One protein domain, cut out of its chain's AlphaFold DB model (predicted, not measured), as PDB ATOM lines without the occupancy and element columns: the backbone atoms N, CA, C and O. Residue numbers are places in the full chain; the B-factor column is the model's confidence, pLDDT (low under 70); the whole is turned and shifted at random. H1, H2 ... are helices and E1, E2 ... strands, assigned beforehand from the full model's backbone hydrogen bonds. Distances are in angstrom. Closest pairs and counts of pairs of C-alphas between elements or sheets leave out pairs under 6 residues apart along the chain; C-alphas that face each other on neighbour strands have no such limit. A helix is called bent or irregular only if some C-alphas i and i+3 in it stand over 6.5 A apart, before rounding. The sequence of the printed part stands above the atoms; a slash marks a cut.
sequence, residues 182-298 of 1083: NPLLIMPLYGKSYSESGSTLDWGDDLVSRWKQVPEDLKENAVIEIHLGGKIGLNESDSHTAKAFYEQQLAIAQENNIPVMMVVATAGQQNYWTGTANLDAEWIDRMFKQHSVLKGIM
ATOM      1  N   ASN A 182     162.660  96.924 146.707       97.50
ATOM      2  CA  ASN A 182     162.525  98.301 147.167       97.50
ATOM      3  C   ASN A 182     163.881  98.775 147.719       97.50
ATOM      4  O   ASN A 182     163.997  98.999 148.932       97.50
ATOM      5  N   PRO A 183     164.921  98.889 146.867       98.69
ATOM      6  CA  PRO A 183     166.227  99.361 147.305       98.69
ATOM      7  C   PRO A 183     166.127 100.801 147.809       98.69
ATOM      8  O   PRO A 183     165.231 101.552 147.413       98.69
ATOM      9  N   LEU A 184     167.048 101.192 148.685       98.88
ATOM     10  CA  LEU A 184     167.042 102.493 149.342       98.88
ATOM     11  C   LEU A 184     168.314 103.279 149.022       98.88
ATOM     12  O   LEU A 184     169.407 102.869 149.403       98.88
ATOM     13  N   LEU A 185     168.148 104.451 148.418       98.88
ATOM     14  CA  LEU A 185     169.175 105.479 148.296       98.88
ATOM     15  C   LEU A 185     169.014 106.517 149.415       98.88
ATOM     16  O   LEU A 185     167.971 107.168 149.546       98.88
ATOM     17  N   ILE A 186     170.059 106.695 150.215       98.81
ATOM     18  CA  ILE A 186     170.127 107.680 151.294       98.81
ATOM     19  C   ILE A 186     170.990 108.850 150.828       98.81
ATOM     20  O   ILE A 186     172.165 108.674 150.531       98.81
ATOM     21  N   MET A 187     170.401 110.045 150.770       98.31
ATOM     22  CA  MET A 187     171.046 111.256 150.257       98.31
ATOM     23  C   MET A 187     171.253 112.269 151.390       98.31
ATOM     24  O   MET A 187     170.277 112.866 151.854       98.31
ATOM     25  N   PRO A 188     172.480 112.486 151.874       97.81
ATOM     26  CA  PRO A 188     172.711 113.290 153.057       97.81
ATOM     27  C   PRO A 188     172.773 114.794 152.775       97.81
ATOM     28  O   PRO A 188     173.267 115.259 151.751       97.81
ATOM     29  N   LEU A 189     172.291 115.563 153.747       97.25
ATOM     30  CA  LEU A 189     172.391 117.012 153.840       97.25
ATOM     31  C   LEU A 189     172.939 117.398 155.214       97.25
ATOM     32  O   LEU A 189     172.364 117.052 156.250       97.25
ATOM     33  N   TYR A 190     174.037 118.150 155.214       95.81
ATOM     34  CA  TYR A 190     174.784 118.484 156.423       95.81
ATOM     35  C   TYR A 190     174.399 119.869 156.942       95.81
ATOM     36  O   TYR A 190     174.236 120.823 156.184       95.81
ATOM     37  N   GLY A 191     174.212 119.980 158.253       95.06
ATOM     38  CA  GLY A 191     173.927 121.236 158.930       95.06
ATOM     39  C   GLY A 191     175.161 122.126 159.040       95.06
ATOM     40  O   GLY A 191     176.158 121.741 159.636       95.06
ATOM     41  N   LYS A 192     175.048 123.368 158.565       90.62
ATOM     42  CA  LYS A 192     176.120 124.367 158.670       90.62
ATOM     43  C   LYS A 192     175.996 125.230 159.918       90.62
ATOM     44  O   LYS A 192     176.971 125.502 160.616       90.62
ATOM     45  N   SER A 193     174.789 125.743 160.170       88.12
ATOM     46  CA  SER A 193     174.525 126.641 161.297       88.12
ATOM     47  C   SER A 193     173.045 126.689 161.680       88.12
ATOM     48  O   SER A 193     172.159 126.389 160.874       88.12
ATOM     49  N   TYR A 194     172.776 127.108 162.918       89.94
ATOM     50  CA  TYR A 194     171.431 127.332 163.442       89.94
ATOM     51  C   TYR A 194     171.328 128.685 164.158       89.94
ATOM     52  O   TYR A 194     172.222 129.077 164.909       89.94
ATOM     53  N   SER A 195     170.198 129.369 163.969       83.88
ATOM     54  CA  SER A 195     169.787 130.568 164.703       83.88
ATOM     55  C   SER A 195     168.267 130.582 164.901       83.88
ATOM     56  O   SER A 195     167.532 129.913 164.174       83.88
ATOM     57  N   GLU A 196     167.757 131.412 165.816       79.75
ATOM     58  CA  GLU A 196     166.301 131.575 165.994       79.75
ATOM     59  C   GLU A 196     165.583 132.090 164.731       79.75
ATOM     60  O   GLU A 196     164.388 131.849 164.553       79.75
ATOM     61  N   SER A 197     166.298 132.792 163.844       77.88
ATOM     62  CA  SER A 197     165.768 133.285 162.568       77.88
ATOM     63  C   SER A 197     165.758 132.243 161.447       77.88
ATOM     64  O   SER A 197     165.090 132.459 160.436       77.88
ATOM     65  N   GLY A 198     166.476 131.126 161.602       80.56
ATOM     66  CA  GLY A 198     166.662 130.131 160.546       80.56
ATOM     67  C   GLY A 198     167.909 129.265 160.725       80.56
ATOM     68  O   GLY A 198     168.848 129.642 161.428       80.56
ATOM     69  N   SER A 199     167.928 128.129 160.036       88.94
ATOM     70  CA  SER A 199     169.085 127.243 159.892       88.94
ATOM     71  C   SER A 199     169.585 127.218 158.454       88.94
ATOM     72  O   SER A 199     168.781 127.344 157.528       88.94
ATOM     73  N   THR A 200     170.872 126.947 158.270       89.06
ATOM     74  CA  THR A 200     171.490 126.745 156.953       89.06
ATOM     75  C   THR A 200     172.105 125.356 156.860       89.06
ATOM     76  O   THR A 200     172.646 124.856 157.850       89.06
ATOM     77  N   LEU A 201     172.062 124.770 155.669       94.06
ATOM     78  CA  LEU A 201     172.793 123.549 155.336       94.06
ATOM     79  C   LEU A 201     174.109 123.914 154.631       94.06
ATOM     80  O   LEU A 201     174.296 125.061 154.206       94.06
ATOM     81  N   ASP A 202     175.043 122.972 154.589       92.19
ATOM     82  CA  ASP A 202     176.323 123.126 153.903       92.19
ATOM     83  C   ASP A 202     176.183 123.055 152.378       92.19
ATOM     84  O   ASP A 202     175.111 122.798 151.828       92.19
ATOM     85  N   TRP A 203     177.274 123.414 151.696       90.62
ATOM     86  CA  TRP A 203     177.434 123.375 150.234       90.62
ATOM     87  C   TRP A 203     176.385 124.142 149.414       90.62
ATOM     88  O   TRP A 203     176.269 123.943 148.210       90.62
ATOM     89  N   GLY A 204     175.656 125.069 150.045       89.56
ATOM     90  CA  GLY A 204     174.663 125.911 149.373       89.56
ATOM     91  C   GLY A 204     173.303 125.242 149.169       89.56
ATOM     92  O   GLY A 204     172.455 125.795 148.465       89.56
ATOM     93  N   ASP A 205     173.085 124.086 149.790       94.12
ATOM     94  CA  ASP A 205     171.856 123.322 149.637       94.12
ATOM     95  C   ASP A 205     170.730 123.787 150.559       94.12
ATOM     96  O   ASP A 205     170.933 124.346 151.640       94.12
ATOM     97  N   ASP A 206     169.503 123.493 150.140       94.88
ATOM     98  CA  ASP A 206     168.334 123.495 151.002       94.88
ATOM     99  C   ASP A 206     167.500 122.226 150.787       94.88
ATOM    100  O   ASP A 206     167.445 121.658 149.696       94.88
ATOM    101  N   LEU A 207     166.813 121.788 151.843       95.62
ATOM    102  CA  LEU A 207     166.072 120.528 151.850       95.62
ATOM    103  C   LEU A 207     165.030 120.426 150.720       95.62
ATOM    104  O   LEU A 207     164.834 119.358 150.141       95.62
ATOM    105  N   VAL A 208     164.328 121.521 150.420       96.50
ATOM    106  CA  VAL A 208     163.212 121.508 149.465       96.50
ATOM    107  C   VAL A 208     163.733 121.520 148.039       96.50
ATOM    108  O   VAL A 208     163.196 120.805 147.192       96.50
ATOM    109  N   SER A 209     164.739 122.338 147.756       94.44
ATOM    110  CA  SER A 209     165.345 122.430 146.432       94.44
ATOM    111  C   SER A 209     166.131 121.168 146.104       94.44
ATOM    112  O   SER A 209     165.915 120.619 145.029       94.44
ATOM    113  N   ARG A 210     166.907 120.613 147.044       95.19
ATOM    114  CA  ARG A 210     167.586 119.324 146.847       95.19
ATOM    115  C   ARG A 210     166.602 118.193 146.543       95.19
ATOM    116  O   ARG A 210     166.782 117.483 145.561       95.19
ATOM    117  N   TRP A 211     165.502 118.066 147.294       97.62
ATOM    118  CA  TRP A 211     164.483 117.042 147.007       97.62
ATOM    119  C   TRP A 211     163.798 117.214 145.638       97.62
ATOM    120  O   TRP A 211     163.298 116.248 145.059       97.62
ATOM    121  N   LYS A 212     163.746 118.436 145.092       95.19
ATOM    122  CA  LYS A 212     163.235 118.652 143.729       95.19
ATOM    123  C   LYS A 212     164.172 118.102 142.658       95.19
ATOM    124  O   LYS A 212     163.652 117.732 141.613       95.19
ATOM    125  N   GLN A 213     165.479 118.050 142.920       94.56
ATOM    126  CA  GLN A 213     166.468 117.533 141.970       94.56
ATOM    127  C   GLN A 213     166.547 116.009 141.934       94.56
ATOM    128  O   GLN A 213     167.071 115.452 140.975       94.56
ATOM    129  N   VAL A 214     166.003 115.327 142.948       96.12
ATOM    130  CA  VAL A 214     165.853 113.870 142.906       96.12
ATOM    131  C   VAL A 214     164.932 113.514 141.732       96.12
ATOM    132  O   VAL A 214     163.796 114.007 141.707       96.12
ATOM    133  N   PRO A 215     165.372 112.674 140.775       95.12
ATOM    134  CA  PRO A 215     164.541 112.245 139.656       95.12
ATOM    135  C   PRO A 215     163.229 111.616 140.136       95.12
ATOM    136  O   PRO A 215     163.208 110.878 141.121       95.12
ATOM    137  N   GLU A 216     162.112 111.923 139.470       95.44
ATOM    138  CA  GLU A 216     160.779 111.471 139.909       95.44
ATOM    139  C   GLU A 216     160.657 109.941 139.971       95.44
ATOM    140  O   GLU A 216     159.964 109.428 140.848       95.44
ATOM    141  N   ASP A 217     161.347 109.226 139.082       96.00
ATOM    142  CA  ASP A 217     161.423 107.763 139.046       96.00
ATOM    143  C   ASP A 217     162.184 107.160 140.237       96.00
ATOM    144  O   ASP A 217     161.934 106.013 140.588       96.00
ATOM    145  N   LEU A 218     163.042 107.936 140.906       97.62
ATOM    146  CA  LEU A 218     163.830 107.484 142.058       97.62
ATOM    147  C   LEU A 218     163.226 107.885 143.411       97.62
ATOM    148  O   LEU A 218     163.646 107.381 144.452       97.62
ATOM    149  N   LYS A 219     162.227 108.777 143.443       96.50
ATOM    150  CA  LYS A 219     161.688 109.338 144.702       96.50
ATOM    151  C   LYS A 219     161.055 108.315 145.639       96.50
ATOM    152  O   LYS A 219     161.020 108.560 146.843       96.50
ATOM    153  N   GLU A 220     160.521 107.211 145.123       95.25
ATOM    154  CA  GLU A 220     159.938 106.154 145.966       95.25
ATOM    155  C   GLU A 220     161.019 105.338 146.697       95.25
ATOM    156  O   GLU A 220     160.756 104.804 147.773       95.25
ATOM    157  N   ASN A 221     162.248 105.355 146.172       98.31
ATOM    158  CA  ASN A 221     163.418 104.634 146.666       98.31
ATOM    159  C   ASN A 221     164.458 105.556 147.322       98.31
ATOM    160  O   ASN A 221     165.535 105.097 147.685       98.31
ATOM    161  N   ALA A 222     164.160 106.848 147.483       98.50
ATOM    162  CA  ALA A 222     165.097 107.837 148.004       98.50
ATOM    163  C   ALA A 222     164.612 108.473 149.313       98.50
ATOM    164  O   ALA A 222     163.424 108.752 149.506       98.50
ATOM    165  N   VAL A 223     165.555 108.766 150.206       98.75
ATOM    166  CA  VAL A 223     165.325 109.528 151.441       98.75
ATOM    167  C   VAL A 223     166.431 110.553 151.645       98.75
ATOM    168  O   VAL A 223     167.580 110.302 151.297       98.75
ATOM    169  N   ILE A 224     166.098 111.693 152.255       98.81
ATOM    170  CA  ILE A 224     167.121 112.656 152.672       98.81
ATOM    171  C   ILE A 224     167.620 112.309 154.077       98.81
ATOM    172  O   ILE A 224     166.835 112.281 155.028       98.81
ATOM    173  N   GLU A 225     168.916 112.094 154.237       98.69
ATOM    174  CA  GLU A 225     169.566 112.058 155.546       98.69
ATOM    175  C   GLU A 225     169.835 113.492 156.028       98.69
ATOM    176  O   GLU A 225     170.351 114.325 155.293       98.69
ATOM    177  N   ILE A 226     169.475 113.801 157.275       98.44
ATOM    178  CA  ILE A 226     169.780 115.087 157.910       98.44
ATOM    179  C   ILE A 226     170.892 114.864 158.942       98.44
ATOM    180  O   ILE A 226     170.657 114.298 160.020       98.44
ATOM    181  N   HIS A 227     172.084 115.362 158.626       97.75
ATOM    182  CA  HIS A 227     173.267 115.338 159.484       97.75
ATOM    183  C   HIS A 227     173.443 116.703 160.179       97.75
ATOM    184  O   HIS A 227     173.157 117.745 159.591       97.75
ATOM    185  N   LEU A 228     173.910 116.749 161.435       94.81
ATOM    186  CA  LEU A 228     174.125 118.025 162.157       94.81
ATOM    187  C   LEU A 228     175.319 118.847 161.644       94.81
ATOM    188  O   LEU A 228     175.456 120.012 162.014       94.81
ATOM    189  N   GLY A 229     176.174 118.223 160.838       89.00
ATOM    190  CA  GLY A 229     177.490 118.739 160.464       89.00
ATOM    191  C   GLY A 229     178.426 118.891 161.667       89.00
ATOM    192  O   GLY A 229     178.171 118.350 162.745       89.00
ATOM    193  N   GLY A 230     179.515 119.635 161.475       81.88
ATOM    194  CA  GLY A 230     180.586 119.762 162.467       81.88
ATOM    195  C   GLY A 230     180.418 120.896 163.479       81.88
ATOM    196  O   GLY A 230     181.297 121.076 164.306       81.88
ATOM    197  N   LYS A 231     179.351 121.713 163.421       83.44
ATOM    198  CA  LYS A 231     179.275 122.979 164.195       83.44
ATOM    199  C   LYS A 231     178.041 123.122 165.089       83.44
ATOM    200  O   LYS A 231     178.016 123.984 165.968       83.44
ATOM    201  N   ILE A 232     177.008 122.304 164.900       91.62
ATOM    202  CA  ILE A 232     175.726 122.466 165.597       91.62
ATOM    203  C   ILE A 232     175.700 121.618 166.875       91.62
ATOM    204  O   ILE A 232     175.764 120.393 166.823       91.62
ATOM    205  N   GLY A 233     175.531 122.269 168.030       88.44
ATOM    206  CA  GLY A 233     175.268 121.603 169.310       88.44
ATOM    207  C   GLY A 233     176.468 120.938 169.993       88.44
ATOM    208  O   GLY A 233     176.246 120.095 170.855       88.44
ATOM    209  N   LEU A 234     177.706 121.307 169.652       87.19
ATOM    210  CA  LEU A 234     178.943 120.696 170.182       87.19
ATOM    211  C   LEU A 234     179.186 120.880 171.695       87.19
ATOM    212  O   LEU A 234     180.053 120.245 172.282       87.19
ATOM    213  N   ASN A 235     178.473 121.783 172.359       79.81
ATOM    214  CA  ASN A 235     178.677 122.045 173.784       79.81
ATOM    215  C   ASN A 235     177.390 121.784 174.558       79.81
ATOM    216  O   ASN A 235     176.292 122.027 174.056       79.81
ATOM    217  N   GLU A 236     177.502 121.355 175.818       73.94
ATOM    218  CA  GLU A 236     176.332 121.102 176.673       73.94
ATOM    219  C   GLU A 236     175.433 122.342 176.822       73.94
ATOM    220  O   GLU A 236     174.204 122.225 176.857       73.94
ATOM    221  N   SER A 237     176.025 123.543 176.837       76.31
ATOM    222  CA  SER A 237     175.297 124.821 176.845       76.31
ATOM    223  C   SER A 237     174.431 125.027 175.597       76.31
ATOM    224  O   SER A 237     173.359 125.631 175.675       76.31
ATOM    225  N   ASP A 238     174.854 124.457 174.471       76.06
ATOM    226  CA  ASP A 238     174.202 124.558 173.167       76.06
ATOM    227  C   ASP A 238     173.380 123.310 172.839       76.06
ATOM    228  O   ASP A 238     172.843 123.197 171.740       76.06
ATOM    229  N   SER A 239     173.217 122.388 173.791       71.50
ATOM    230  CA  SER A 239     172.491 121.119 173.622       71.50
ATOM    231  C   SER A 239     171.080 121.280 173.044       71.50
ATOM    232  O   SER A 239     170.569 120.401 172.347       71.50
ATOM    233  N   HIS A 240     170.439 122.426 173.290       82.19
ATOM    234  CA  HIS A 240     169.127 122.752 172.739       82.19
ATOM    235  C   HIS A 240     169.151 123.080 171.233       82.19
ATOM    236  O   HIS A 240     168.131 122.902 170.568       82.19
ATOM    237  N   THR A 241     170.285 123.527 170.684       90.81
ATOM    238  CA  THR A 241     170.424 123.953 169.280       90.81
ATOM    239  C   THR A 241     170.338 122.778 168.307       90.81
ATOM    240  O   THR A 241     169.650 122.897 167.299       90.81
ATOM    241  N   ALA A 242     170.916 121.617 168.641       92.94
ATOM    242  CA  ALA A 242     170.799 120.397 167.834       92.94
ATOM    243  C   ALA A 242     169.334 119.955 167.688       92.94
ATOM    244  O   ALA A 242     168.842 119.716 166.584       92.94
ATOM    245  N   LYS A 243     168.597 119.921 168.808       94.44
ATOM    246  CA  LYS A 243     167.158 119.613 168.818       94.44
ATOM    247  C   LYS A 243     166.362 120.638 168.012       94.44
ATOM    248  O   LYS A 243     165.506 120.250 167.226       94.44
ATOM    249  N   ALA A 244     166.660 121.927 168.175       94.38
ATOM    250  CA  ALA A 244     165.959 122.996 167.471       94.38
ATOM    251  C   ALA A 244     166.209 122.975 165.951       94.38
ATOM    252  O   ALA A 244     165.267 123.147 165.178       94.38
ATOM    253  N   PHE A 245     167.444 122.694 165.524       96.00
ATOM    254  CA  PHE A 245     167.791 122.495 164.119       96.00
ATOM    255  C   PHE A 245     166.990 121.338 163.513       96.00
ATOM    256  O   PHE A 245     166.308 121.521 162.504       96.00
ATOM    257  N   TYR A 246     166.987 120.168 164.163       97.31
ATOM    258  CA  TYR A 246     166.205 119.028 163.690       97.31
ATOM    259  C   TYR A 246     164.702 119.308 163.670       97.31
ATOM    260  O   TYR A 246     164.044 118.999 162.682       97.31
ATOM    261  N   GLU A 247     164.146 119.927 164.713       96.19
ATOM    262  CA  GLU A 247     162.727 120.307 164.754       96.19
ATOM    263  C   GLU A 247     162.355 121.237 163.585       96.19
ATOM    264  O   GLU A 247     161.289 121.073 162.983       96.19
ATOM    265  N   GLN A 248     163.239 122.167 163.211       95.81
ATOM    266  CA  GLN A 248     163.053 123.039 162.051       95.81
ATOM    267  C   GLN A 248     163.107 122.263 160.729       95.81
ATOM    268  O   GLN A 248     162.183 122.385 159.921       95.81
ATOM    269  N   GLN A 249     164.134 121.437 160.514       97.38
ATOM    270  CA  GLN A 249     164.274 120.650 159.283       97.38
ATOM    271  C   GLN A 249     163.135 119.634 159.119       97.38
ATOM    272  O   GLN A 249     162.546 119.525 158.045       97.38
ATOM    273  N   LEU A 250     162.718 118.966 160.198       98.12
ATOM    274  CA  LEU A 250     161.567 118.060 160.203       98.12
ATOM    275  C   LEU A 250     160.242 118.778 159.930       98.12
ATOM    276  O   LEU A 250     159.334 118.194 159.328       98.12
ATOM    277  N   ALA A 251     160.087 120.026 160.380       96.44
ATOM    278  CA  ALA A 251     158.915 120.833 160.055       96.44
ATOM    279  C   ALA A 251     158.875 121.174 158.558       96.44
ATOM    280  O   ALA A 251     157.827 120.989 157.935       96.44
ATOM    281  N   ILE A 252     160.011 121.580 157.976       94.69
ATOM    282  CA  ILE A 252     160.151 121.841 156.533       94.69
ATOM    283  C   ILE A 252     159.859 120.564 155.735       94.69
ATOM    284  O   ILE A 252     159.028 120.585 154.823       94.69
ATOM    285  N   ALA A 253     160.465 119.435 156.116       97.38
ATOM    286  CA  ALA A 253     160.230 118.132 155.501       97.38
ATOM    287  C   ALA A 253     158.742 117.753 155.534       97.38
ATOM    288  O   ALA A 253     158.160 117.350 154.527       97.38
ATOM    289  N   GLN A 254     158.093 117.920 156.690       96.88
ATOM    290  CA  GLN A 254     156.697 117.539 156.889       96.88
ATOM    291  C   GLN A 254     155.725 118.438 156.117       96.88
ATOM    292  O   GLN A 254     154.696 117.939 155.653       96.88
ATOM    293  N   GLU A 255     156.023 119.732 155.978       95.56
ATOM    294  CA  GLU A 255     155.235 120.668 155.166       95.56
ATOM    295  C   GLU A 255     155.314 120.333 153.670       95.56
ATOM    296  O   GLU A 255     154.312 120.459 152.962       95.56
ATOM    297  N   ASN A 256     156.466 119.831 153.219       93.44
ATOM    298  CA  ASN A 256     156.743 119.519 151.815       93.44
ATOM    299  C   ASN A 256     156.624 118.023 151.466       93.44
ATOM    300  O   ASN A 256     156.818 117.653 150.313       93.44
ATOM    301  N   ASN A 257     156.253 117.172 152.431       93.44
ATOM    302  CA  ASN A 257     156.135 115.719 152.270       93.44
ATOM    303  C   ASN A 257     157.429 115.048 151.757       93.44
ATOM    304  O   ASN A 257     157.377 114.170 150.898       93.44
ATOM    305  N   ILE A 258     158.575 115.476 152.287       98.19
ATOM    306  CA  ILE A 258     159.908 114.967 151.933       98.19
ATOM    307  C   ILE A 258     160.270 113.850 152.915       98.19
ATOM    308  O   ILE A 258     160.279 114.133 154.114       98.19
ATOM    309  N   PRO A 259     160.526 112.607 152.474       98.56
ATOM    310  CA  PRO A 259     160.923 111.529 153.370       98.56
ATOM    311  C   PRO A 259     162.348 111.763 153.886       98.56
ATOM    312  O   PRO A 259     163.254 112.060 153.112       98.56
ATOM    313  N   VAL A 260     162.538 111.642 155.203       98.88
ATOM    314  CA  VAL A 260     163.824 111.948 155.847       98.88
ATOM    315  C   VAL A 260     164.258 110.882 156.845       98.88
ATOM    316  O   VAL A 260     163.418 110.228 157.473       98.88
ATOM    317  N   MET A 261     165.568 110.761 157.039       98.81
ATOM    318  CA  MET A 261     166.204 110.081 158.165       98.81
ATOM    319  C   MET A 261     167.080 111.069 158.942       98.81
ATOM    320  O   MET A 261     167.537 112.067 158.393       98.81
ATOM    321  N   MET A 262     167.282 110.832 160.237       98.44
ATOM    322  CA  MET A 262     168.102 111.707 161.087       98.44
ATOM    323  C   MET A 262     169.308 110.968 161.636       98.44
ATOM    324  O   MET A 262     169.140 109.902 162.226       98.44
ATOM    325  N   VAL A 263     170.486 111.575 161.567       98.62
ATOM    326  CA  VAL A 263     171.663 111.061 162.273       98.62
ATOM    327  C   VAL A 263     171.537 111.354 163.764       98.62
ATOM    328  O   VAL A 263     171.478 112.499 164.197       98.62
ATOM    329  N   VAL A 264     171.444 110.302 164.570       98.00
ATOM    330  CA  VAL A 264     171.269 110.392 166.026       98.00
ATOM    331  C   VAL A 264     172.499 109.940 166.799       98.00
ATOM    332  O   VAL A 264     172.538 110.110 168.016       98.00
ATOM    333  N   ALA A 265     173.492 109.371 166.116       97.69
ATOM    334  CA  ALA A 265     174.765 108.990 166.701       97.69
ATOM    335  C   ALA A 265     175.901 109.080 165.688       97.69
ATOM    336  O   ALA A 265     175.778 108.611 164.563       97.69
ATOM    337  N   THR A 266     177.014 109.658 166.113       97.38
ATOM    338  CA  THR A 266     178.287 109.608 165.395       97.38
ATOM    339  C   THR A 266     179.421 109.918 166.366       97.38
ATOM    340  O   THR A 266     179.154 110.340 167.500       97.38
ATOM    341  N   ALA A 267     180.672 109.683 165.972       96.06
ATOM    342  CA  ALA A 267     181.861 110.054 166.733       96.06
ATOM    343  C   ALA A 267     181.810 109.609 168.211       96.06
ATOM    344  O   ALA A 267     182.248 110.324 169.119       96.06
ATOM    345  N   GLY A 268     181.251 108.421 168.484       96.12
ATOM    346  CA  GLY A 268     181.215 107.832 169.827       96.12
ATOM    347  C   GLY A 268     180.347 108.617 170.812       96.12
ATOM    348  O   GLY A 268     180.502 108.475 172.027       96.12
ATOM    349  N   GLN A 269     179.462 109.487 170.309       93.19
ATOM    350  CA  GLN A 269     178.635 110.385 171.119       93.19
ATOM    351  C   GLN A 269     179.476 111.268 172.054       93.19
ATOM    352  O   GLN A 269     179.112 111.492 173.217       93.19
ATOM    353  N   GLN A 270     180.637 111.720 171.582       91.88
ATOM    354  CA  GLN A 270     181.472 112.674 172.302       91.88
ATOM    355  C   GLN A 270     180.946 114.084 172.034       91.88
ATOM    356  O   GLN A 270     180.928 114.535 170.892       91.88
ATOM    357  N   ASN A 271     180.493 114.779 173.081       88.06
ATOM    358  CA  ASN A 271     179.821 116.076 172.944       88.06
ATOM    359  C   ASN A 271     180.697 117.109 172.218       88.06
ATOM    360  O   ASN A 271     180.195 117.782 171.330       88.06
ATOM    361  N   TYR A 272     182.004 117.126 172.481       88.81
ATOM    362  CA  TYR A 272     182.965 118.008 171.814       88.81
ATOM    363  C   TYR A 272     183.206 117.709 170.322       88.81
ATOM    364  O   TYR A 272     183.756 118.565 169.634       88.81
ATOM    365  N   TRP A 273     182.794 116.540 169.811       90.06
ATOM    366  CA  TRP A 273     182.858 116.198 168.382       90.06
ATOM    367  C   TRP A 273     181.513 116.310 167.671       90.06
ATOM    368  O   TRP A 273     181.468 116.581 166.476       90.06
ATOM    369  N   THR A 274     180.404 116.087 168.378       92.31
ATOM    370  CA  THR A 274     179.086 116.046 167.745       92.31
ATOM    371  C   THR A 274     177.968 116.515 168.666       92.31
ATOM    372  O   THR A 274     177.861 116.123 169.830       92.31
ATOM    373  N   GLY A 275     177.038 117.290 168.101       93.12
ATOM    374  CA  GLY A 275     175.806 117.662 168.790       93.12
ATOM    375  C   GLY A 275     174.804 116.521 168.956       93.12
ATOM    376  O   GLY A 275     173.840 116.674 169.714       93.12
ATOM    377  N   THR A 276     175.023 115.371 168.304       94.06
ATOM    378  CA  THR A 276     174.148 114.192 168.433       94.06
ATOM    379  C   THR A 276     174.143 113.624 169.857       94.06
ATOM    380  O   THR A 276     173.118 113.100 170.295       94.06
ATOM    381  N   ALA A 277     175.203 113.883 170.641       91.38
ATOM    382  CA  ALA A 277     175.320 113.510 172.057       91.38
ATOM    383  C   ALA A 277     174.200 114.077 172.943       91.38
ATOM    384  O   ALA A 277     173.957 113.587 174.046       91.38
ATOM    385  N   ASN A 278     173.490 115.096 172.455       88.88
ATOM    386  CA  ASN A 278     172.422 115.784 173.171       88.88
ATOM    387  C   ASN A 278     171.010 115.266 172.831       88.88
ATOM    388  O   ASN A 278     170.006 115.849 173.275       88.88
ATOM    389  N   LEU A 279     170.906 114.197 172.035       92.19
ATOM    390  CA  LEU A 279     169.646 113.613 171.579       92.19
ATOM    391  C   LEU A 279     169.285 112.392 172.431       92.19
ATOM    392  O   LEU A 279     169.938 111.359 172.387       92.19
ATOM    393  N   ASP A 280     168.212 112.508 173.211       91.38
ATOM    394  CA  ASP A 280     167.696 111.405 174.020       91.38
ATOM    395  C   ASP A 280     166.611 110.609 173.276       91.38
ATOM    396  O   ASP A 280     165.845 111.156 172.475       91.38
ATOM    397  N   ALA A 281     166.506 109.314 173.584       92.25
ATOM    398  CA  ALA A 281     165.543 108.408 172.958       92.25
ATOM    399  C   ALA A 281     164.082 108.868 173.130       92.25
ATOM    400  O   ALA A 281     163.270 108.707 172.218       92.25
ATOM    401  N   GLU A 282     163.733 109.500 174.261       89.31
ATOM    402  CA  GLU A 282     162.385 110.043 174.469       89.31
ATOM    403  C   GLU A 282     162.076 111.204 173.515       89.31
ATOM    404  O   GLU A 282     160.933 111.375 173.083       89.31
ATOM    405  N   TRP A 283     163.055 112.055 173.210       95.25
ATOM    406  CA  TRP A 283     162.916 113.126 172.231       95.25
ATOM    407  C   TRP A 283     162.805 112.562 170.816       95.25
ATOM    408  O   TRP A 283     161.897 112.978 170.094       95.25
ATOM    409  N   ILE A 284     163.620 111.568 170.457       96.81
ATOM    410  CA  ILE A 284     163.557 110.901 169.146       96.81
ATOM    411  C   ILE A 284     162.176 110.259 168.929       96.81
ATOM    412  O   ILE A 284     161.530 110.485 167.904       96.81
ATOM    413  N   ASP A 285     161.652 109.547 169.928       89.44
ATOM    414  CA  ASP A 285     160.304 108.970 169.891       89.44
ATOM    415  C   ASP A 285     159.220 110.049 169.696       89.44
ATOM    416  O   ASP A 285     158.286 109.899 168.897       89.44
ATOM    417  N   ARG A 286     159.362 111.204 170.361       89.94
ATOM    418  CA  ARG A 286     158.469 112.350 170.128       89.94
ATOM    419  C   ARG A 286     158.562 112.879 168.698       89.94
ATOM    420  O   ARG A 286     157.522 113.309 168.195       89.94
ATOM    421  N   MET A 287     159.739 112.880 168.072       97.00
ATOM    422  CA  MET A 287     159.909 113.316 166.681       97.00
ATOM    423  C   MET A 287     159.207 112.357 165.719       97.00
ATOM    424  O   MET A 287     158.373 112.801 164.926       97.00
ATOM    425  N   PHE A 288     159.397 111.043 165.869       92.94
ATOM    426  CA  PHE A 288     158.662 110.043 165.085       92.94
ATOM    427  C   PHE A 288     157.142 110.202 165.201       92.94
ATOM    428  O   PHE A 288     156.423 110.090 164.202       92.94
ATOM    429  N   LYS A 289     156.631 110.479 166.404       84.44
ATOM    430  CA  LYS A 289     155.190 110.670 166.655       84.44
ATOM    431  C   LYS A 289     154.634 111.970 166.070       84.44
ATOM    432  O   LYS A 289     153.429 112.060 165.830       84.44
ATOM    433  N   GLN A 290     155.475 112.983 165.872       88.50
ATOM    434  CA  GLN A 290     155.074 114.288 165.334       88.50
ATOM    435  C   GLN A 290     155.220 114.373 163.812       88.50
ATOM    436  O   GLN A 290     154.434 115.081 163.177       88.50
ATOM    437  N   HIS A 291     156.163 113.625 163.236       92.62
ATOM    438  CA  HIS A 291     156.539 113.715 161.830       92.62
ATOM    439  C   HIS A 291     156.405 112.351 161.143       92.62
ATOM    440  O   HIS A 291     157.207 111.442 161.336       92.62
ATOM    441  N   SER A 292     155.380 112.214 160.301       90.88
ATOM    442  CA  SER A 292     155.140 111.022 159.462       90.88
ATOM    443  C   SER A 292     156.174 110.840 158.344       90.88
ATOM    444  O   SER A 292     156.338 109.744 157.804       90.88
ATOM    445  N   VAL A 293     156.865 111.926 158.000       96.88
ATOM    446  CA  VAL A 293     157.950 111.940 157.021       96.88
ATOM    447  C   VAL A 293     159.265 111.377 157.560       96.88
ATOM    448  O   VAL A 293     160.094 110.975 156.756       96.88
ATOM    449  N   LEU A 294     159.442 111.299 158.886       98.50
ATOM    450  CA  LEU A 294     160.619 110.681 159.496       98.50
ATOM    451  C   LEU A 294     160.525 109.159 159.331       98.50
ATOM    452  O   LEU A 294     159.666 108.527 159.957       98.50
ATOM    453  N   LYS A 295     161.362 108.607 158.448       98.50
ATOM    454  CA  LYS A 295     161.380 107.198 158.021       98.50
ATOM    455  C   LYS A 295     162.320 106.336 158.847       98.50
ATOM    456  O   LYS A 295     162.077 105.144 158.995       98.50
ATOM    457  N   GLY A 296     163.341 106.944 159.430       98.62
ATOM    458  CA  GLY A 296     164.343 106.241 160.206       98.62
ATOM    459  C   GLY A 296     165.283 107.194 160.922       98.62
ATOM    460  O   GLY A 296     165.161 108.416 160.825       98.62
ATOM    461  N   ILE A 297     166.206 106.604 161.656       98.88
ATOM    462  CA  ILE A 297     167.307 107.271 162.341       98.88
ATOM    463  C   ILE A 297     168.598 106.526 162.029       98.88
ATOM    464  O   ILE A 297     168.556 105.350 161.668       98.88
ATOM    465  N   MET A 298     169.728 107.207 162.164       98.81
ATOM    466  CA  MET A 298     171.013 106.705 161.701       98.81
ATOM    467  C   MET A 298     172.103 106.846 162.762       98.81
ATOM    468  O   MET A 298     172.127 107.820 163.516       98.81
TER     469      MET A 298
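This is residues 182 to 298 of the 1083 residues of the protein "Fibronectin type-III domain-containing protein" of Robinsoniella sp. RHS (UniProt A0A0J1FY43). A strongly twisted five-stranded sheet curls round one long helix, H2, with H4 beside H2 on the same face and the short H1 and H3 packed on opposite ends of H2. The printed part has 117 residues, with five named strands and four named helices in the order E1 E2 H1 E3 H2 E4 H3 H4 E5. The mixed sheet runs E2 E1 E3 E4 E5, and the class is mixed, helices and strands. The whole is compact, with a radius of gyration of the C-alphas of 13.6 A, and only just elongated, spanning 43 by 29 by 24 A.

E1, residues 184 to 195, bends by 60 degrees at residue 192. Its residues 185 to 190 pair with parallel E3, residues 222 to 227, and 191 to 195 with E2, residues 198 to 201, an antiparallel hairpin. Within hydrogen-bond range are N 189 and O 225, 2.8 A, and N 195 and O 198, 2.9 A. E4, residues 260 to 266, is parallel to E3, with N 261 and O 224 at 2.8 A, and to E5, residues 294 to 298, with N 298 and O 262 at 2.8 A. The sheet curls round H2, residues 236 to 256; the closest C-alphas of H2 and E1 are those of Phe 245 and Tyr 194, 6.1 A. H4, residues 281 to 290, joins H2 in two layers, helices on one face of a sheet; it is close to H2 but not clearly touching, with the closest C-alphas, Glu 247 and Met 287, at 7.8 A. H1, residues 207 to 213, only grazes the sheet and touches H2 residues 249 to 256, closest C-alphas Val 208 and Asn 256, 7.2 A. H3, residues 275 to 278, touches H2 residues 236 to 243, closest C-alphas Ser 239 and Asn 278, 5.4 A. E3, H2, E4 and E4, H3, H4, E5 are strand-helix-strand units, parallel neighbour strands joined through helices, with right-handed crossovers. Every O i to N i+4 pair is within hydrogen-bond range in H1 and H4, and 13 of 17 in H2; H3 is too short for one.

E1 runs 32.1 A from C-alpha 184 at (167.042, 102.493, 149.342). H2 is 31.7 A long and irregular, C-alphas 237 and 240 being 7.7 A apart. E5 ends at C-alpha 298, (171.013, 106.705, 161.701).

The two C-alphas farthest apart, Asp 217 and Ser 237, are 43.7 A apart. The printed part has no cut and no long link; its mean pLDDT is 93.1, and no printed residue is under 70.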